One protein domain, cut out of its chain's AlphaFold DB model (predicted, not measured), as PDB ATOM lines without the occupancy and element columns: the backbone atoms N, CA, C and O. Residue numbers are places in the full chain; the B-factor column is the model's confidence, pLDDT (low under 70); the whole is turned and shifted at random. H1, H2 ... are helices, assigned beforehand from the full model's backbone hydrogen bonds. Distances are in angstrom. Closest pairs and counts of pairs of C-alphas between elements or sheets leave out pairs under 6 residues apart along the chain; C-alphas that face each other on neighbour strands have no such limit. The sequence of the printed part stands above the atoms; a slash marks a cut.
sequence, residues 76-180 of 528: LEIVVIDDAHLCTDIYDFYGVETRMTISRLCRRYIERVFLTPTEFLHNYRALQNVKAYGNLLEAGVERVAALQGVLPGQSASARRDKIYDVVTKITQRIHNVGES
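What this domain is: This is residues 76 to 180 of the 528 residues of a protein of Magnetospirillum magnetotacticum MS-1 (UniProt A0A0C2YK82). What does the domain look like? One long helix, H6, runs along one side; H5 packs on its first part and H3 and H4 pack on its last part, while H1 packs on H3 away from H6. H2 lies at the far side of the domain from H6, and residues 76 to 95, with no named element, make a long stretch before H1. What is it made of? The printed part has 105 residues with six named helices, H1 to H6 in order along the chain, and no named strand, and its class is all helix. It is compact, with a radius of gyration of the C-alphas of 13.2 A and spans of 39 by 29 by 25 A.

Where its parts are: Where is the longest helix? H6, residues 156 to 178, is 32.9 A long, from C-alpha 156 at (91.526, 98.519, 78.740) to C-alpha 178 at (108.901, 71.347, 85.439). Where are the others? H5, residues 136 to 148, is 18.3 A long, H4, residues 124 to 133, 14.8 A, and H3, residues 117 to 122, 8.7 A. H2, residues 107 to 112, is 8.4 A long, and H1, residues 96 to 105, is 14.1 A long and begins at C-alpha 96 at (89.547, 74.140, 75.496).

How they stand to each other: What touches H6? With residues 156 to 164 alone it touches H5, at a steep tilt of 46 degrees, opposite ways; the closest C-alphas, of Ala 145 and Arg 160, are 5.0 A apart. With residues 171 to 178 alone it touches H4, C-alphas of Tyr 124 and Ile 174 5.4 A apart at the closest, and with residues 170 to 178 alone it touches H3, C-alphas of His 122 and Ile 174 5.7 A apart at the closest. What lies farther out? H1 touches H3, with the C-alphas of Arg 99 and Pro 117 closest at 5.4 A, and is apart from H6. H2 touches no helix; it is close to H1 but not clearly touching, with the closest C-alphas, of Ser 103 and Ile 110, 7.4 A apart. How do the backbones run? In H1, H2, H3, H5 and H6 every O i to N i+4 pair is within hydrogen-bond range, and in H4 3 of 6 are.

The domain as a whole: How large is it? The two C-alphas farthest apart, of Phe 114 and Gly 153, are 40.4 A apart. Is anything missing or long? The printed part has no cut, and no link between helices is long. Where is confidence low? The mean pLDDT of the printed part is 85.6, and residues 128 to 134, of which 128 to 133 belong to H4, are under 70.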
ATOM      1  N   LEU A  76     108.868  85.494  64.661       72.06
ATOM      2  CA  LEU A  76     107.662  84.711  64.848       72.06
ATOM      3  C   LEU A  76     106.599  85.663  65.387       72.06
ATOM      4  O   LEU A  76     106.540  85.948  66.578       72.06
ATOM      5  N   GLU A  77     105.800  86.203  64.476       82.44
ATOM      6  CA  GLU A  77     104.674  87.070  64.799       82.44
ATOM      7  C   GLU A  77     103.427  86.248  65.132       82.44
ATOM      8  O   GLU A  77     103.222  85.139  64.618       82.44
ATOM      9  N   ILE A  78     102.553  86.837  65.948       89.25
ATOM     10  CA  ILE A  78     101.208  86.310  66.172       89.25
ATOM     11  C   ILE A  78     100.386  86.328  64.878       89.25
ATOM     12  O   ILE A  78     100.569  87.170  63.997       89.25
ATOM     13  N   VAL A  79      99.426  85.415  64.776       91.88
ATOM     14  CA  VAL A  79      98.389  85.470  63.744       91.88
ATOM     15  C   VAL A  79      97.257  86.368  64.234       91.88
ATOM     16  O   VAL A  79      96.835  86.287  65.387       91.88
ATOM     17  N   VAL A  80      96.741  87.218  63.349       90.12
ATOM     18  CA  VAL A  80      95.562  88.036  63.647       90.12
ATOM     19  C   VAL A  80      94.339  87.127  63.790       90.12
ATOM     20  O   VAL A  80      94.040  86.335  62.900       90.12
ATOM     21  N   ILE A  81      93.644  87.251  64.921       92.94
ATOM     22  CA  ILE A  81      92.403  86.530  65.240       92.94
ATOM     23  C   ILE A  81      91.269  87.524  65.502       92.94
ATOM     24  O   ILE A  81      91.542  88.653  65.919       92.94
ATOM     25  N   ASP A  82      90.021  87.105  65.303       88.25
ATOM     26  CA  ASP A  82      88.842  87.994  65.337       88.25
ATOM     27  C   ASP A  82      88.027  87.897  66.635       88.25
ATOM     28  O   ASP A  82      87.160  88.726  66.899       88.25
ATOM     29  N   ASP A  83      88.319  86.897  67.463       89.81
ATOM     30  CA  ASP A  83      87.633  86.603  68.717       89.81
ATOM     31  C   ASP A  83      88.594  85.938  69.709       89.81
ATOM     32  O   ASP A  83      89.564  85.289  69.308       89.81
ATOM     33  N   ALA A  84      88.310  86.084  71.003       90.44
ATOM     34  CA  ALA A  84      89.014  85.387  72.072       90.44
ATOM     35  C   ALA A  84      88.076  85.145  73.264       90.44
ATOM     36  O   ALA A  84      87.303  86.028  73.640       90.44
ATOM     37  N   HIS A  85      88.168  83.963  73.882       87.81
ATOM     38  CA  HIS A  85      87.382  83.623  75.073       87.81
ATOM     39  C   HIS A  85      87.768  84.500  76.271       87.81
ATOM     40  O   HIS A  85      88.930  84.884  76.402       87.81
ATOM     41  N   LEU A  86      86.820  84.827  77.156       87.25
ATOM     42  CA  LEU A  86      87.066  85.679  78.321       87.25
ATOM     43  C   LEU A  86      87.680  84.883  79.484       87.25
ATOM     44  O   LEU A  86      86.984  84.122  80.140       87.25
ATOM     45  N   CYS A  87      88.945  85.150  79.814       84.88
ATOM     46  CA  CYS A  87      89.624  84.492  80.943       84.88
ATOM     47  C   CYS A  87      89.616  85.354  82.217       84.88
ATOM     48  O   CYS A  87      90.128  86.476  82.224       84.88
ATOM     49  N   THR A  88      89.061  84.875  83.318       81.19
ATOM     50  CA  THR A  88      89.003  85.598  84.599       81.19
ATOM     51  C   THR A  88      90.033  85.105  85.610       81.19
ATOM     52  O   THR A  88      90.589  85.915  86.366       81.19
ATOM     53  N   ASP A  89      90.339  83.811  85.578       82.88
ATOM     54  CA  ASP A  89      91.321  83.169  86.440       82.88
ATOM     55  C   ASP A  89      92.339  82.324  85.653       82.88
ATOM     56  O   ASP A  89      92.417  82.389  84.429       82.88
ATOM     57  N   ILE A  90      93.199  81.602  86.378       86.81
ATOM     58  CA  ILE A  90      94.244  80.755  85.790       86.81
ATOM     59  C   ILE A  90      93.691  79.469  85.161       86.81
ATOM     60  O   ILE A  90      94.311  78.935  84.249       86.81
ATOM     61  N   TYR A  91      92.559  78.956  85.640       88.00
ATOM     62  CA  TYR A  91      91.958  77.718  85.151       88.00
ATOM     63  C   TYR A  91      91.281  77.925  83.798       88.00
ATOM     64  O   TYR A  91      91.405  77.060  82.933       88.00
ATOM     65  N   ASP A  92      90.713  79.111  83.567       88.69
ATOM     66  CA  ASP A  92      90.167  79.511  82.263       88.69
ATOM     67  C   ASP A  92      91.210  79.402  81.129       88.69
ATOM     68  O   ASP A  92      90.861  79.157  79.974       88.69
ATOM     69  N   PHE A  93      92.510  79.531  81.435       88.94
ATOM     70  CA  PHE A  93      93.579  79.393  80.437       88.94
ATOM     71  C   PHE A  93      93.843  77.948  80.015       88.94
ATOM     72  O   PHE A  93      94.315  77.722  78.902       88.94
ATOM     73  N   TYR A  94      93.552  76.984  80.888       91.25
ATOM     74  CA  TYR A  94      93.689  75.564  80.576       91.25
ATOM     75  C   TYR A  94      92.458  75.009  79.848       91.25
ATOM     76  O   TYR A  94      92.547  73.916  79.299       91.25
ATOM     77  N   GLY A  95      91.343  75.748  79.807       93.62
ATOM     78  CA  GLY A  95      90.118  75.368  79.098       93.62
ATOM     79  C   GLY A  95      90.293  75.268  77.579       93.62
ATOM     80  O   GLY A  95      91.146  75.940  76.987       93.62
ATOM     81  N   VAL A  96      89.470  74.433  76.939       95.50
ATOM     82  CA  VAL A  96      89.547  74.140  75.496       95.50
ATOM     83  C   VAL A  96      89.398  75.406  74.646       95.50
ATOM     84  O   VAL A  96      90.117  75.586  73.669       95.50
ATOM     85  N   GLU A  97      88.549  76.344  75.056       94.12
ATOM     86  CA  GLU A  97      88.302  77.613  74.367       94.12
ATOM     87  C   GLU A  97      89.556  78.490  74.306       94.12
ATOM     88  O   GLU A  97      89.876  79.096  73.272       94.12
ATOM     89  N   THR A  98      90.313  78.533  75.402       94.38
ATOM     90  CA  THR A  98      91.567  79.285  75.452       94.38
ATOM     91  C   THR A  98      92.671  78.560  74.698       94.38
ATOM     92  O   THR A  98      93.413  79.206  73.961       94.38
ATOM     93  N   ARG A  99      92.745  77.225  74.777       96.56
ATOM     94  CA  ARG A  99      93.704  76.437  73.984       96.56
ATOM     95  C   ARG A  99      93.475  76.576  72.478       96.56
ATOM     96  O   ARG A  99      94.436  76.785  71.741       96.56
ATOM     97  N   MET A 100      92.221  76.603  72.020       96.75
ATOM     98  CA  MET A 100      91.859  76.945  70.636       96.75
ATOM     99  C   MET A 100      92.306  78.367  70.259       96.75
ATOM    100  O   MET A 100      92.823  78.610  69.167       96.75
ATOM    101  N   THR A 101      92.153  79.329  71.171       95.56
ATOM    102  CA  THR A 101      92.636  80.704  70.967       95.56
ATOM    103  C   THR A 101      94.164  80.751  70.844       95.56
ATOM    104  O   THR A 101      94.671  81.364  69.907       95.56
ATOM    105  N   ILE A 102      94.898  80.052  71.719       94.00
ATOM    106  CA  ILE A 102      96.364  79.914  71.663       94.00
ATOM    107  C   ILE A 102      96.786  79.254  70.347       94.00
ATOM    108  O   ILE A 102      97.701  79.743  69.688       94.00
ATOM    109  N   SER A 103      96.085  78.197  69.926       95.44
ATOM    110  CA  SER A 103      96.357  77.491  68.674       95.44
ATOM    111  C   SER A 103      96.282  78.419  67.459       95.44
ATOM    112  O   SER A 103      97.181  78.429  66.621       95.44
ATOM    113  N   ARG A 104      95.253  79.278  67.388       95.25
ATOM    114  CA  ARG A 104      95.128  80.277  66.312       95.25
ATOM    115  C   ARG A 104      96.185  81.366  66.426       95.25
ATOM    116  O   ARG A 104      96.875  81.637  65.449       95.25
ATOM    117  N   LEU A 105      96.317  81.972  67.605       93.81
ATOM    118  CA  LEU A 105      97.169  83.136  67.851       93.81
ATOM    119  C   LEU A 105      98.654  82.822  67.640       93.81
ATOM    120  O   LEU A 105      99.367  83.583  66.990       93.81
ATOM    121  N   CYS A 106      99.112  81.681  68.152       91.19
ATOM    122  CA  CYS A 106     100.506  81.250  68.113       91.19
ATOM    123  C   CYS A 106     100.784  80.232  66.997       91.19
ATOM    124  O   CYS A 106     101.851  79.619  67.011       91.19
ATOM    125  N   ARG A 107      99.871  80.066  66.020       91.44
ATOM    126  CA  ARG A 107      99.928  79.021  64.976       91.44
ATOM    127  C   ARG A 107     101.306  78.875  64.329       91.44
ATOM    128  O   ARG A 107     101.845  77.779  64.260       91.44
ATOM    129  N   ARG A 108     101.898  79.996  63.894       88.31
ATOM    130  CA  ARG A 108     103.209  80.012  63.217       88.31
ATOM    131  C   ARG A 108     104.317  79.397  64.074       88.31
ATOM    132  O   ARG A 108     105.195  78.727  63.545       88.31
ATOM    133  N   TYR A 109     104.277  79.635  65.383       87.50
ATOM    134  CA  TYR A 109     105.250  79.076  66.312       87.50
ATOM    135  C   TYR A 109     104.981  77.595  66.558       87.50
ATOM    136  O   TYR A 109     105.868  76.773  66.344       87.50
ATOM    137  N   ILE A 110     103.754  77.253  66.954       90.56
ATOM    138  CA  ILE A 110     103.406  75.881  67.329       90.56
ATOM    139  C   ILE A 110     103.575  74.886  66.178       90.56
ATOM    140  O   ILE A 110     104.018  73.770  66.423       90.56
ATOM    141  N   GLU A 111     103.304  75.297  64.932       91.12
ATOM    142  CA  GLU A 111     103.537  74.471  63.742       91.12
ATOM    143  C   GLU A 111     105.020  74.321  63.421       91.12
ATOM    144  O   GLU A 111     105.455  73.226  63.084       91.12
ATOM    145  N   ARG A 112     105.822  75.370  63.616       86.38
ATOM    146  CA  ARG A 112     107.271  75.308  63.388       86.38
ATOM    147  C   ARG A 112     107.978  74.349  64.347       86.38
ATOM    148  O   ARG A 112     108.957  73.722  63.958       86.38
ATOM    149  N   VAL A 113     107.533  74.279  65.602       86.38
ATOM    150  CA  VAL A 113     108.185  73.460  66.641       86.38
ATOM    151  C   VAL A 113     107.408  72.196  67.015       86.38
ATOM    152  O   VAL A 113     107.793  71.522  67.968       86.38
ATOM    153  N   PHE A 114     106.333  71.875  66.288       90.69
ATOM    154  CA  PHE A 114     105.437  70.747  66.566       90.69
ATOM    155  C   PHE A 114     104.980  70.698  68.031       90.69
ATOM    156  O   PHE A 114     105.221  69.718  68.731       90.69
ATOM    157  N   LEU A 115     104.351  71.762  68.533       92.44
ATOM    158  CA  LEU A 115     103.935  71.885  69.936       92.44
ATOM    159  C   LEU A 115     102.419  72.078  70.054       92.44
ATOM    160  O   LEU A 115     101.867  72.987  69.456       92.44
ATOM    161  N   THR A 116     101.719  71.278  70.851       96.44
ATOM    162  CA  THR A 116     100.289  71.522  71.125       96.44
ATOM    163  C   THR A 116     100.100  72.669  72.133       96.44
ATOM    164  O   THR A 116     100.981  72.895  72.967       96.44
ATOM    165  N   PRO A 117      98.968  73.403  72.127       95.56
ATOM    166  CA  PRO A 117      98.614  74.335  73.202       95.56
ATOM    167  C   PRO A 117      98.733  73.749  74.617       95.56
ATOM    168  O   PRO A 117      99.180  74.438  75.532       95.56
ATOM    169  N   THR A 118      98.396  72.476  74.813       96.44
ATOM    170  CA  THR A 118      98.547  71.787  76.098       96.44
ATOM    171  C   THR A 118     100.021  71.672  76.467       96.44
ATOM    172  O   THR A 118     100.391  72.061  77.573       96.44
ATOM    173  N   GLU A 119     100.897  71.254  75.551       94.44
ATOM    174  CA  GLU A 119     102.343  71.249  75.809       94.44
ATOM    175  C   GLU A 119     102.902  72.658  76.030       94.44
ATOM    176  O   GLU A 119     103.737  72.851  76.912       94.44
ATOM    177  N   PHE A 120     102.401  73.659  75.304       90.75
ATOM    178  CA  PHE A 120     102.762  75.066  75.502       90.75
ATOM    179  C   PHE A 120     102.451  75.550  76.929       90.75
ATOM    180  O   PHE A 120     103.201  76.344  77.498       90.75
ATOM    181  N   LEU A 121     101.382  75.031  77.540       91.94
ATOM    182  CA  LEU A 121     100.929  75.377  78.891       91.94
ATOM    183  C   LEU A 121     101.489  74.479  80.013       91.94
ATOM    184  O   LEU A 121     101.256  74.773  81.192       91.94
ATOM    185  N   HIS A 122     102.213  73.406  79.679       92.88
ATOM    186  CA  HIS A 122     102.677  72.405  80.654       92.88
ATOM    187  C   HIS A 122     104.156  72.006  80.508       92.88
ATOM    188  O   HIS A 122     104.701  71.370  81.411       92.88
ATOM    189  N   ASN A 123     104.854  72.397  79.437       88.94
ATOM    190  CA  ASN A 123     106.259  72.046  79.223       88.94
ATOM    191  C   ASN A 123     107.194  73.258  79.378       88.94
ATOM    192  O   ASN A 123     107.221  74.174  78.555       88.94
ATOM    193  N   TYR A 124     108.024  73.232  80.425       80.12
ATOM    194  CA  TYR A 124     108.940  74.332  80.736       80.12
ATOM    195  C   TYR A 124     110.029  74.546  79.684       80.12
ATOM    196  O   TYR A 124     110.317  75.685  79.330       80.12
ATOM    197  N   ARG A 125     110.626  73.466  79.165       77.25
ATOM    198  CA  ARG A 125     111.717  73.558  78.181       77.25
ATOM    199  C   ARG A 125     111.213  74.120  76.854       77.25
ATOM    200  O   ARG A 125     111.873  74.973  76.269       77.25
ATOM    201  N   ALA A 126     110.020  73.707  76.426       73.94
ATOM    202  CA  ALA A 126     109.357  74.278  75.259       73.94
ATOM    203  C   ALA A 126     109.104  75.783  75.446       73.94
ATOM    204  O   ALA A 126     109.433  76.576  74.568       73.94
ATOM    205  N   LEU A 127     108.628  76.196  76.628       70.81
ATOM    206  CA  LEU A 127     108.393  77.604  76.950       70.81
ATOM    207  C   LEU A 127     109.691  78.427  77.091       70.81
ATOM    208  O   LEU A 127     109.704  79.611  76.763       70.81
ATOM    209  N   GLN A 128     110.803  77.843  77.548       66.50
ATOM    210  CA  GLN A 128     112.096  78.543  77.579       66.50
ATOM    211  C   GLN A 128     112.566  78.933  76.176       66.50
ATOM    212  O   GLN A 128     113.068  80.041  76.001       66.50
ATOM    213  N   ASN A 129     112.320  78.085  75.175       65.12
ATOM    214  CA  ASN A 129     112.605  78.416  73.779       65.12
ATOM    215  C   ASN A 129     111.725  79.576  73.276       65.12
ATOM    216  O   ASN A 129     112.134  80.299  72.375       65.12
ATOM    217  N   VAL A 130     110.562  79.822  73.899       60.12
ATOM    218  CA  VAL A 130     109.708  80.992  73.612       60.12
ATOM    219  C   VAL A 130     110.338  82.303  74.072       60.12
ATOM    220  O   VAL A 130     110.101  83.337  73.454       60.12
ATOM    221  N   LYS A 131     111.184  82.289  75.110       51.62
ATOM    222  CA  LYS A 131     111.876  83.502  75.587       51.62
ATOM    223  C   LYS A 131     112.877  84.057  74.570       51.62
ATOM    224  O   LYS A 131     113.174  85.245  74.630       51.62
ATOM    225  N   ALA A 132     113.347  83.234  73.628       51.50
ATOM    226  CA  ALA A 132     114.101  83.702  72.465       51.50
ATOM    227  C   ALA A 132     113.227  84.539  71.504       51.50
ATOM    228  O   ALA A 132     113.737  85.405  70.805       51.50
ATOM    229  N   TYR A 133     111.902  84.361  71.529       56.81
ATOM    230  CA  TYR A 133     110.924  85.085  70.709       56.81
ATOM    231  C   TYR A 133     110.246  86.209  71.497       56.81
ATOM    232  O   TYR A 133     109.022  86.338  71.453       56.81
ATOM    233  N   GLY A 134     111.044  86.994  72.233       55.72
ATOM    234  CA  GLY A 134     110.677  87.913  73.327       55.72
ATOM    235  C   GLY A 134     109.492  88.877  73.143       55.72
ATOM    236  O   GLY A 134     109.088  89.485  74.125       55.72
ATOM    237  N   ASN A 135     108.871  88.952  71.963       73.25
ATOM    238  CA  ASN A 135     107.704  89.788  71.674       73.25
ATOM    239  C   ASN A 135     106.400  88.997  71.418       73.25
ATOM    240  O   ASN A 135     105.329  89.599  71.366       73.25
ATOM    241  N   LEU A 136     106.437  87.663  71.264       80.94
ATOM    242  CA  LEU A 136     105.250  86.862  70.907       80.94
ATOM    243  C   LEU A 136     104.181  86.886  72.010       80.94
ATOM    244  O   LEU A 136     102.996  87.074  71.730       80.94
ATOM    245  N   LEU A 137     104.597  86.689  73.265       81.12
ATOM    246  CA  LEU A 137     103.680  86.668  74.408       81.12
ATOM    247  C   LEU A 137     103.066  88.047  74.653       81.12
ATOM    248  O   LEU A 137     101.868  88.137  74.893       81.12
ATOM    249  N   GLU A 138     103.865  89.108  74.560       85.19
ATOM    250  CA  GLU A 138     103.393  90.481  74.750       85.19
ATOM    251  C   GLU A 138     102.379  90.867  73.668       85.19
ATOM    252  O   GLU A 138     101.243  91.210  73.998       85.19
ATOM    253  N   ALA A 139     102.721  90.668  72.390       88.62
ATOM    254  CA  ALA A 139     101.806  90.911  71.275       88.62
ATOM    255  C   ALA A 139     100.514  90.081  71.397       88.62
ATOM    256  O   ALA A 139      99.414  90.569  71.125       88.62
ATOM    257  N   GLY A 140     100.631  88.825  71.840       89.75
ATOM    258  CA  GLY A 140      99.485  87.955  72.069       89.75
ATOM    259  C   GLY A 140      98.562  88.461  73.178       89.75
ATOM    260  O   GLY A 140      97.346  88.524  72.988       89.75
ATOM    261  N   VAL A 141      99.130  88.873  74.317       90.44
ATOM    262  CA  VAL A 141      98.380  89.452  75.442       90.44
ATOM    263  C   VAL A 141      97.669  90.734  75.017       90.44
ATOM    264  O   VAL A 141      96.487  90.895  75.319       90.44
ATOM    265  N   GLU A 142      98.345  91.615  74.279       91.19
ATOM    266  CA  GLU A 142      97.743  92.842  73.756       91.19
ATOM    267  C   GLU A 142      96.564  92.548  72.824       91.19
ATOM    268  O   GLU A 142      95.482  93.120  72.994       91.19
ATOM    269  N   ARG A 143      96.730  91.611  71.879       93.00
ATOM    270  CA  ARG A 143      95.662  91.242  70.941       93.00
ATOM    271  C   ARG A 143      94.453  90.643  71.655       93.00
ATOM    272  O   ARG A 143      93.325  91.034  71.365       93.00
ATOM    273  N   VAL A 144      94.669  89.717  72.589       92.88
ATOM    274  CA  VAL A 144      93.581  89.070  73.340       92.88
ATOM    275  C   VAL A 144      92.866  90.071  74.249       92.88
ATOM    276  O   VAL A 144      91.636  90.074  74.293       92.88
ATOM    277  N   ALA A 145      93.603  90.958  74.927       91.94
ATOM    278  CA  ALA A 145      93.013  92.012  75.752       91.94
ATOM    279  C   ALA A 145      92.117  92.947  74.928       91.94
ATOM    280  O   ALA A 145      91.023  93.296  75.372       91.94
ATOM    281  N   ALA A 146      92.552  93.312  73.718       90.62
ATOM    282  CA  ALA A 146      91.765  94.144  72.814       90.62
ATOM    283  C   ALA A 146      90.453  93.461  72.384       90.62
ATOM    284  O   ALA A 146      89.412  94.113  72.356       90.62
ATOM    285  N   LEU A 147      90.484  92.155  72.095       90.31
ATOM    286  CA  LEU A 147      89.307  91.390  71.654       90.31
ATOM    287  C   LEU A 147      88.298  91.121  72.771       90.31
ATOM    288  O   LEU A 147      87.096  91.147  72.534       90.31
ATOM    289  N   GLN A 148      88.771  90.889  73.994       88.25
ATOM    290  CA  GLN A 148      87.893  90.731  75.159       88.25
ATOM    291  C   GLN A 148      87.250  92.057  75.588       88.25
ATOM    292  O   GLN A 148      86.261  92.059  76.322       88.25
ATOM    293  N   GLY A 149      87.804  93.178  75.120       81.19
ATOM    294  CA  GLY A 149      87.292  94.510  75.374       81.19
ATOM    295  C   GLY A 149      87.386  94.933  76.839       81.19
ATOM    296  O   GLY A 149      88.081  94.346  77.672       81.19
ATOM    297  N   VAL A 150      86.675  96.015  77.147       74.44
ATOM    298  CA  VAL A 150      86.632  96.601  78.486       74.44
ATOM    299  C   VAL A 150      85.438  96.036  79.245       74.44
ATOM    300  O   VAL A 150      84.289  96.279  78.879       74.44
ATOM    301  N   LEU A 151      85.705  95.299  80.324       75.06
ATOM    302  CA  LEU A 151      84.651  94.832  81.224       75.06
ATOM    303  C   LEU A 151      84.016  96.015  81.976       75.06
ATOM    304  O   LEU A 151      84.717  96.988  82.276       75.06
ATOM    305  N   PRO A 152      82.718  95.943  82.337       75.81
ATOM    306  CA  PRO A 152      82.054  97.000  83.096       75.81
ATOM    307  C   PRO A 152      82.847  97.393  84.352       75.81
ATOM    308  O   PRO A 152      83.133  96.554  85.206       75.81
ATOM    309  N   GLY A 153      83.215  98.672  84.454       74.00
ATOM    310  CA  GLY A 153      83.972  99.217  85.588       74.00
ATOM    311  C   GLY A 153      85.495  99.027  85.534       74.00
ATOM    312  O   GLY A 153      86.165  99.363  86.507       74.00
ATOM    313  N   GLN A 154      86.061  98.517  84.434       79.25
ATOM    314  CA  GLN A 154      87.512  98.380  84.248       79.25
ATOM    315  C   GLN A 154      88.027  99.293  83.127       79.25
ATOM    316  O   GLN A 154      87.249  99.852  82.363       79.25
ATOM    317  N   SER A 155      89.348  99.473  83.036       82.19
ATOM    318  CA  SER A 155      90.002 100.112  81.887       82.19
ATOM    319  C   SER A 155      90.581  99.050  80.944       82.19
ATOM    320  O   SER A 155      90.834  97.917  81.356       82.19
ATOM    321  N   ALA A 156      90.846  99.414  79.686       79.12
ATOM    322  CA  ALA A 156      91.526  98.519  78.740       79.12
ATOM    323  C   ALA A 156      92.914  98.079  79.250       79.12
ATOM    324  O   ALA A 156      93.282  96.913  79.112       79.12
ATOM    325  N   SER A 157      93.645  98.981  79.923       86.00
ATOM    326  CA  SER A 157      94.918  98.647  80.584       86.00
ATOM    327  C   SER A 157      94.722  97.595  81.670       86.00
ATOM    328  O   SER A 157      95.427  96.595  81.672       86.00
ATOM    329  N   ALA A 158      93.712  97.752  82.535       87.88
ATOM    330  CA  ALA A 158      93.453  96.803  83.617       87.88
ATOM    331  C   ALA A 158      93.195  95.382  83.093       87.88
ATOM    332  O   ALA A 158      93.622  94.405  83.710       87.88
ATOM    333  N   ARG A 159      92.537  95.257  81.930       88.38
ATOM    334  CA  ARG A 159      92.314  93.954  81.300       88.38
ATOM    335  C   ARG A 159      93.616  93.325  80.809       88.38
ATOM    336  O   ARG A 159      93.869  92.164  81.120       88.38
ATOM    337  N   ARG A 160      94.447  94.085  80.092       90.56
ATOM    338  CA  ARG A 160      95.772  93.635  79.638       90.56
ATOM    339  C   ARG A 160      96.645  93.209  80.818       90.56
ATOM    340  O   ARG A 160      97.183  92.105  80.808       90.56
ATOM    341  N   ASP A 161      96.719  94.044  81.851       90.12
ATOM    342  CA  ASP A 161      97.556  93.810  83.030       90.12
ATOM    343  C   ASP A 161      97.105  92.538  83.779       90.12
ATOM    344  O   ASP A 161      97.932  91.753  84.246       90.12
ATOM    345  N   LYS A 162      95.792  92.263  83.815       89.44
ATOM    346  CA  LYS A 162      95.234  91.025  84.379       89.44
ATOM    347  C   LYS A 162      95.646  89.776  83.598       89.44
ATOM    348  O   LYS A 162      95.996  88.773  84.215       89.44
ATOM    349  N   ILE A 163      95.580  89.809  82.266       90.44
ATOM    350  CA  ILE A 163      95.996  88.675  81.422       90.44
ATOM    351  C   ILE A 163      97.497  88.441  81.591       90.44
ATOM    352  O   ILE A 163      97.913  87.300  81.784       90.44
ATOM    353  N   TYR A 164      98.292  89.514  81.589       89.25
ATOM    354  CA  TYR A 164      99.735  89.442  81.788       89.25
ATOM    355  C   TYR A 164     100.093  88.788  83.132       89.25
ATOM    356  O   TYR A 164     100.862  87.830  83.155       89.25
ATOM    357  N   ASP A 165      99.460  89.211  84.234       89.56
ATOM    358  CA  ASP A 165      99.629  88.603  85.566       89.56
ATOM    359  C   ASP A 165      99.331  87.091  85.565       89.56
ATOM    360  O   ASP A 165     100.075  86.299  86.151       89.56
ATOM    361  N   VAL A 166      98.272  86.657  84.872       89.94
ATOM    362  CA  VAL A 166      97.947  85.226  84.767       89.94
ATOM    363  C   VAL A 166      98.985  84.472  83.930       89.94
ATOM    364  O   VAL A 166      99.440  83.412  84.359       89.94
ATOM    365  N   VAL A 167      99.431  85.019  82.797       87.31
ATOM    366  CA  VAL A 167     100.490  84.416  81.964       87.31
ATOM    367  C   VAL A 167     101.802  84.278  82.746       87.31
ATOM    368  O   VAL A 167     102.458  83.232  82.685       87.31
ATOM    369  N   THR A 168     102.169  85.279  83.553       86.88
ATOM    370  CA  THR A 168     103.334  85.204  84.447       86.88
ATOM    371  C   THR A 168     103.174  84.087  85.481       86.88
ATOM    372  O   THR A 168     104.097  83.298  85.686       86.88
ATOM    373  N   LYS A 169     101.991  83.955  86.096       89.50
ATOM    374  CA  LYS A 169     101.693  82.874  87.054       89.50
ATOM    375  C   LYS A 169     101.754  81.491  86.414       89.50
ATOM    376  O   LYS A 169     102.295  80.575  87.032       89.50
ATOM    377  N   ILE A 170     101.247  81.337  85.192       88.44
ATOM    378  CA  ILE A 170     101.345  80.090  84.420       88.44
ATOM    379  C   ILE A 170     102.814  79.754  84.163       88.44
ATOM    380  O   ILE A 170     103.254  78.657  84.491       88.44
ATOM    381  N   THR A 171     103.599  80.720  83.681       85.81
ATOM    382  CA  THR A 171     105.041  80.551  83.439       85.81
ATOM    383  C   THR A 171     105.777  80.105  84.706       85.81
ATOM    384  O   THR A 171     106.579  79.170  84.665       85.81
ATOM    385  N   GLN A 172     105.470  80.717  85.855       87.19
ATOM    386  CA  GLN A 172     106.058  80.335  87.139       87.19
ATOM    387  C   GLN A 172     105.611  78.938  87.594       87.19
ATOM    388  O   GLN A 172     106.407  78.181  88.147       87.19
ATOM    389  N   ARG A 173     104.345  78.573  87.365       89.31
ATOM    390  CA  ARG A 173     103.814  77.244  87.699       89.31
ATOM    391  C   ARG A 173     104.501  76.153  86.879       89.31
ATOM    392  O   ARG A 173     104.953  75.170  87.462       89.31
ATOM    393  N   ILE A 174     104.632  76.369  85.570       86.94
ATOM    394  CA  ILE A 174     105.333  75.471  84.648       86.94
ATOM    395  C   ILE A 174     106.793  75.304  85.083       86.94
ATOM    396  O   ILE A 174     107.278  74.180  85.140       86.94
ATOM    397  N   HIS A 175     107.474  76.395  85.447       86.06
ATOM    398  CA  HIS A 175     108.834  76.346  85.992       86.06
ATOM    399  C   HIS A 175     108.913  75.471  87.249       86.06
ATOM    400  O   HIS A 175     109.684  74.518  87.302       86.06
ATOM    401  N   ASN A 176     108.094  75.775  88.259       86.19
ATOM    402  CA  ASN A 176     108.167  75.118  89.563       86.19
ATOM    403  C   ASN A 176     107.921  73.608  89.467       86.19
ATOM    404  O   ASN A 176     108.642  72.830  90.085       86.19
ATOM    405  N   VAL A 177     106.923  73.189  88.687       86.06
ATOM    406  CA  VAL A 177     106.610  71.763  88.507       86.06
ATOM    407  C   VAL A 177     107.581  71.105  87.521       86.06
ATOM    408  O   VAL A 177     108.029  69.984  87.743       86.06
ATOM    409  N   GLY A 178     107.971  71.819  86.464       79.00
ATOM    410  CA  GLY A 178     108.901  71.347  85.439       79.00
ATOM    411  C   GLY A 178     110.298  71.027  85.973       79.00
ATOM    412  O   GLY A 178     110.891  70.051  85.523       79.00
ATOM    413  N   GLU A 179     110.784  71.788  86.954       77.75
ATOM    414  CA  GLU A 179     112.080  71.589  87.624       77.75
ATOM    415  C   GLU A 179     111.997  70.669  88.858       77.75
ATOM    416  O   GLU A 179     113.022  70.286  89.427       77.75
ATOM    417  N   SER A 180     110.787  70.299  89.297       74.56
ATOM    418  CA  SER A 180     110.606  69.449  90.477       74.56
ATOM    419  C   SER A 180     111.218  68.064  90.250       74.56
ATOM    420  O   SER A 180     110.798  67.308  89.368       74.56
TER     421      SER A 180